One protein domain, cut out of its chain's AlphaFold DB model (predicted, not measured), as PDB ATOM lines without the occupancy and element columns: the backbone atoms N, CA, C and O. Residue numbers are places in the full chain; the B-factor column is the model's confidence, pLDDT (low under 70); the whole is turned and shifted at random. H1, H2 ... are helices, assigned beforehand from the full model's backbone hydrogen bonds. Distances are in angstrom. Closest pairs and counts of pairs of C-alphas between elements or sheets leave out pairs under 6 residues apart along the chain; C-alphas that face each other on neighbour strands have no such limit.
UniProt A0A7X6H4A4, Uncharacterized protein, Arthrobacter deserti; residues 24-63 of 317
ATOM      1  N   SER A  24      -4.655 -39.072 -45.787       92.44
ATOM      2  CA  SER A  24      -6.006 -38.664 -46.200       92.44
ATOM      3  C   SER A  24      -6.951 -39.861 -46.282       92.44
ATOM      4  O   SER A  24      -8.102 -39.773 -45.835       92.44
ATOM      5  N   ALA A  25      -6.463 -40.995 -46.792       93.75
ATOM      6  CA  ALA A  25      -7.203 -42.253 -46.777       93.75
ATOM      7  C   ALA A  25      -7.453 -42.748 -45.343       93.75
ATOM      8  O   ALA A  25      -8.579 -43.135 -45.023       93.75
ATOM      9  N   LEU A  26      -6.440 -42.665 -44.469       95.38
ATOM     10  CA  LEU A  26      -6.563 -43.037 -43.056       95.38
ATOM     11  C   LEU A  26      -7.641 -42.213 -42.338       95.38
ATOM     12  O   LEU A  26      -8.523 -42.785 -41.701       95.38
ATOM     13  N   ARG A  27      -7.620 -40.883 -42.492       95.00
ATOM     14  CA  ARG A  27      -8.630 -39.992 -41.896       95.00
ATOM     15  C   ARG A  27     -10.035 -40.283 -42.411       95.00
ATOM     16  O   ARG A  27     -10.962 -40.421 -41.620       95.00
ATOM     17  N   SER A  28     -10.185 -40.474 -43.722       93.81
ATOM     18  CA  SER A  28     -11.478 -40.817 -44.334       93.81
ATOM     19  C   SER A  28     -12.048 -42.122 -43.772       93.81
ATOM     20  O   SER A  28     -13.245 -42.215 -43.489       93.81
ATOM     21  N   TYR A  29     -11.189 -43.127 -43.580       94.44
ATOM     22  CA  TYR A  29     -11.574 -44.382 -42.949       94.44
ATOM     23  C   TYR A  29     -11.954 -44.184 -41.476       94.44
ATOM     24  O   TYR A  29     -13.047 -44.593 -41.080       94.44
ATOM     25  N   ALA A  30     -11.116 -43.505 -40.687       93.94
ATOM     26  CA  ALA A  30     -11.352 -43.243 -39.267       93.94
ATOM     27  C   ALA A  30     -12.665 -42.474 -39.017       93.94
ATOM     28  O   ALA A  30     -13.453 -42.850 -38.149       93.94
ATOM     29  N   VAL A  31     -12.972 -41.466 -39.839       94.00
ATOM     30  CA  VAL A  31     -14.257 -40.746 -39.807       94.00
ATOM     31  C   VAL A  31     -15.433 -41.686 -40.096       94.00
ATOM     32  O   VAL A  31     -16.476 -41.575 -39.453       94.00
ATOM     33  N   SER A  32     -15.278 -42.640 -41.022       94.75
ATOM     34  CA  SER A  32     -16.344 -43.594 -41.371       94.75
ATOM     35  C   SER A  32     -16.673 -44.596 -40.257       94.75
ATOM     36  O   SER A  32     -17.797 -45.098 -40.205       94.75
ATOM     37  N   VAL A  33     -15.721 -44.869 -39.356       90.44
ATOM     38  CA  VAL A  33     -15.884 -45.797 -38.221       90.44
ATOM     39  C   VAL A  33     -16.108 -45.085 -36.879       90.44
ATOM     40  O   VAL A  33     -16.348 -45.742 -35.862       90.44
ATOM     41  N   ALA A  34     -16.071 -43.749 -36.862       91.50
ATOM     42  CA  ALA A  34     -16.303 -42.939 -35.673       91.50
ATOM     43  C   ALA A  34     -17.700 -43.186 -35.080       91.50
ATOM     44  O   ALA A  34     -18.713 -43.210 -35.780       91.50
ATOM     45  N   ARG A  35     -17.775 -43.319 -33.750       90.31
ATOM     46  CA  ARG A  35     -19.030 -43.594 -33.022       90.31
ATOM     47  C   ARG A  35     -19.705 -42.325 -32.499       90.31
ATOM     48  O   ARG A  35     -20.790 -42.393 -31.926       90.31
ATOM     49  N   SER A  36     -19.069 -41.170 -32.681       92.50
ATOM     50  CA  SER A  36     -19.587 -39.860 -32.286       92.50
ATOM     51  C   SER A  36     -19.073 -38.759 -33.212       92.50
ATOM     52  O   SER A  36     -18.044 -38.912 -33.867       92.50
ATOM     53  N   ALA A  37     -19.780 -37.627 -33.232       91.50
ATOM     54  CA  ALA A  37     -19.354 -36.448 -33.985       91.50
ATOM     55  C   ALA A  37     -18.002 -35.907 -33.490       91.50
ATOM     56  O   ALA A  37     -17.183 -35.491 -34.295       91.50
ATOM     57  N   GLU A  38     -17.744 -35.981 -32.183       90.75
ATOM     58  CA  GLU A  38     -16.479 -35.558 -31.578       90.75
ATOM     59  C   GLU A  38     -15.301 -36.425 -32.045       90.75
ATOM     60  O   GLU A  38     -14.262 -35.895 -32.433       90.75
ATOM     61  N   GLN A  39     -15.482 -37.750 -32.098       90.19
ATOM     62  CA  GLN A  39     -14.479 -38.666 -32.654       90.19
ATOM     63  C   GLN A  39     -14.233 -38.416 -34.142       90.19
ATOM     64  O   GLN A  39     -13.086 -38.423 -34.572       90.19
ATOM     65  N   ALA A  40     -15.294 -38.165 -34.916       91.12
ATOM     66  CA  ALA A  40     -15.163 -37.842 -36.332       91.12
ATOM     67  C   ALA A  40     -14.379 -36.537 -36.536       91.12
ATOM     68  O   ALA A  40     -13.492 -36.487 -37.377       91.12
ATOM     69  N   THR A  41     -14.654 -35.499 -35.740       91.88
ATOM     70  CA  THR A  41     -13.919 -34.228 -35.810       91.88
ATOM     71  C   THR A  41     -12.446 -34.397 -35.448       91.88
ATOM     72  O   THR A  41     -11.597 -33.893 -36.176       91.88
ATOM     73  N   ARG A  42     -12.135 -35.134 -34.374       86.75
ATOM     74  CA  ARG A  42     -10.748 -35.408 -33.964       86.75
ATOM     75  C   ARG A  42      -9.965 -36.186 -35.022       86.75
ATOM     76  O   ARG A  42      -8.880 -35.767 -35.416       86.75
ATOM     77  N   ALA A  43     -10.560 -37.261 -35.536       90.38
ATOM     78  CA  ALA A  43      -9.955 -38.075 -36.584       90.38
ATOM     79  C   ALA A  43      -9.787 -37.321 -37.911       90.38
ATOM     80  O   ALA A  43      -8.873 -37.623 -38.665       90.38
ATOM     81  N   ASP A  44     -10.636 -36.341 -38.223       92.25
ATOM     82  CA  ASP A  44     -10.463 -35.509 -39.421       92.25
ATOM     83  C   ASP A  44      -9.322 -34.486 -39.254       92.25
ATOM     84  O   ASP A  44      -8.612 -34.166 -40.209       92.25
ATOM     85  N   SER A  45      -9.098 -34.001 -38.027       86.56
ATOM     86  CA  SER A  45      -8.087 -32.975 -37.742       86.56
ATOM     87  C   SER A  45      -6.652 -33.493 -37.632       86.56
ATOM     88  O   SER A  45      -5.736 -32.777 -38.035       86.56
ATOM     89  N   ASP A  46      -6.438 -34.714 -37.133       88.31
ATOM     90  CA  ASP A  46      -5.099 -35.237 -36.831       88.31
ATOM     91  C   ASP A  46      -4.957 -36.710 -37.279       88.31
ATOM     92  O   ASP A  46      -5.757 -37.559 -36.871       88.31
ATOM     93  N   PRO A  47      -3.967 -37.051 -38.135       86.44
ATOM     94  CA  PRO A  47      -3.725 -38.428 -38.558       86.44
ATOM     95  C   PRO A  47      -3.344 -39.389 -37.418       86.44
ATOM     96  O   PRO A  47      -3.582 -40.587 -37.565       86.44
ATOM     97  N   LEU A  48      -2.802 -38.909 -36.295       86.62
ATOM     98  CA  LEU A  48      -2.522 -39.751 -35.128       86.62
ATOM     99  C   LEU A  48      -3.807 -40.105 -34.371       86.62
ATOM    100  O   LEU A  48      -4.048 -41.277 -34.092       86.62
ATOM    101  N   ASP A  49      -4.696 -39.133 -34.157       87.44
ATOM    102  CA  ASP A  49      -6.044 -39.400 -33.634       87.44
ATOM    103  C   ASP A  49      -6.839 -40.320 -34.583       87.44
ATOM    104  O   ASP A  49      -7.586 -41.196 -34.136       87.44
ATOM    105  N   ALA A  50      -6.657 -40.165 -35.899       90.81
ATOM    106  CA  ALA A  50      -7.251 -41.051 -36.897       90.81
ATOM    107  C   ALA A  50      -6.717 -42.485 -36.792       90.81
ATOM    108  O   ALA A  50      -7.501 -43.431 -36.854       90.81
ATOM    109  N   LEU A  51      -5.405 -42.655 -36.603       89.88
ATOM    110  CA  LEU A  51      -4.771 -43.956 -36.390       89.88
ATOM    111  C   LEU A  51      -5.285 -44.624 -35.110       89.88
ATOM    112  O   LEU A  51      -5.693 -45.786 -35.147       89.88
ATOM    113  N   ALA A  52      -5.318 -43.883 -33.999       86.19
ATOM    114  CA  ALA A  52      -5.816 -44.373 -32.718       86.19
ATOM    115  C   ALA A  52      -7.284 -44.822 -32.809       86.19
ATOM    116  O   ALA A  52      -7.661 -45.835 -32.222       86.19
ATOM    117  N   LEU A  53      -8.108 -44.100 -33.578       86.75
ATOM    118  CA  LEU A  53      -9.513 -44.447 -33.798       86.75
ATOM    119  C   LEU A  53      -9.700 -45.622 -34.772       86.75
ATOM    120  O   LEU A  53     -10.639 -46.402 -34.613       86.75
ATOM    121  N   ALA A  54      -8.836 -45.746 -35.782       88.81
ATOM    122  CA  ALA A  54      -8.891 -46.814 -36.779       88.81
ATOM    123  C   ALA A  54      -8.438 -48.179 -36.227       88.81
ATOM    124  O   ALA A  54      -8.839 -49.217 -36.756       88.81
ATOM    125  N   LEU A  55      -7.617 -48.194 -35.173       85.12
ATOM    126  CA  LEU A  55      -7.134 -49.410 -34.522       85.12
ATOM    127  C   LEU A  55      -8.176 -49.981 -33.545       85.12
ATOM    128  O   LEU A  55      -8.253 -49.595 -32.380       85.12
ATOM    129  N   ASP A  56      -8.958 -50.965 -34.002       78.69
ATOM    130  CA  ASP A  56      -9.857 -51.726 -33.125       78.69
ATOM    131  C   ASP A  56      -9.103 -52.849 -32.398       78.69
ATOM    132  O   ASP A  56      -8.965 -53.975 -32.885       78.69
ATOM    133  N   LEU A  57      -8.633 -52.545 -31.187       72.12
ATOM    134  CA  LEU A  57      -7.962 -53.519 -30.323       72.12
ATOM    135  C   LEU A  57      -8.851 -54.721 -29.963       72.12
ATOM    136  O   LEU A  57      -8.322 -55.795 -29.687       72.12
ATOM    137  N   ASN A  58     -10.183 -54.590 -29.989       70.31
ATOM    138  CA  ASN A  58     -11.062 -55.731 -29.715       70.31
ATOM    139  C   ASN A  58     -11.038 -56.716 -30.884       70.31
ATOM    140  O   ASN A  58     -10.882 -57.912 -30.665       70.31
ATOM    141  N   ALA A  59     -11.076 -56.210 -32.120       74.31
ATOM    142  CA  ALA A  59     -10.971 -57.037 -33.319       74.31
ATOM    143  C   ALA A  59      -9.630 -57.794 -33.397       74.31
ATOM    144  O   ALA A  59      -9.566 -58.890 -33.954       74.31
ATOM    145  N   LEU A  60      -8.566 -57.237 -32.807       72.62
ATOM    146  CA  LEU A  60      -7.259 -57.889 -32.707       72.62
ATOM    147  C   LEU A  60      -7.257 -59.070 -31.715       72.62
ATOM    148  O   LEU A  60      -6.503 -60.026 -31.890       72.62
ATOM    149  N   MET A  61      -8.108 -59.008 -30.684       75.25
ATOM    150  CA  MET A  61      -8.166 -59.975 -29.580       75.25
ATOM    151  C   MET A  61      -9.279 -61.022 -29.736       75.25
ATOM    152  O   MET A  61      -9.145 -62.125 -29.205       75.25
ATOM    153  N   ASP A  62     -10.330 -60.725 -30.505       76.50
ATOM    154  CA  ASP A  62     -11.442 -61.628 -30.849       76.50
ATOM    155  C   ASP A  62     -11.038 -63.037 -31.347       76.50
ATOM    156  O   ASP A  62     -11.759 -63.995 -31.047       76.50
ATOM    157  N   PRO A  63      -9.917 -63.245 -32.074       80.19
ATOM    158  CA  PRO A  63      -9.534 -64.581 -32.528       80.19
ATOM    159  C   PRO A  63      -8.950 -65.478 -31.424       80.19
ATOM    160  O   PRO A  63      -8.746 -66.670 -31.666       80.19
TER     161      PRO A  63
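AT A GLANCE: This is residues 24 to 63 of the 317 residues of an uncharacterized protein of Arthrobacter deserti (UniProt A0A7X6H4A4). Three helices, H1, H2 and H3, pack on one another in a small triangle, and residues 57 to 63, with the short H4, stick out as an arm. The printed part has 40 residues with four named helices, H1 to H4 in chain order, and no named strand: all helix. It is compact, radius of gyration of the C-alphas 10.0 A, and spans 32 by 19 by 13 A.

HOW THE PARTS SIT: Start at H1, residues 24 to 33; it forms a hairpin with H2, residues 37 to 45, opposite ways at a shallow tilt of 8 degrees, closest C-alphas Val 31 and Ala 40, 4.6 A. H3, residues 47 to 54, touches H1, closest C-alphas Ala 54 and Ala 30, 5.0 A. H4, residues 57 to 61, is apart from H1, H2 and H3. In these four helices every O i to N i+4 pair is within hydrogen-bond range.

IN THESE COORDINATES: Find C-alpha 24 at (-6.006, -38.664, -46.200); H1 runs 14.6 A from there. H2 measures 12.4 A, H3 10.0 A; H4 ends at (-8.166, -59.975, -29.580).

THE WHOLE: The printed part has no cut, its three links are tight, and no printed residue is under 70 in pLDDT.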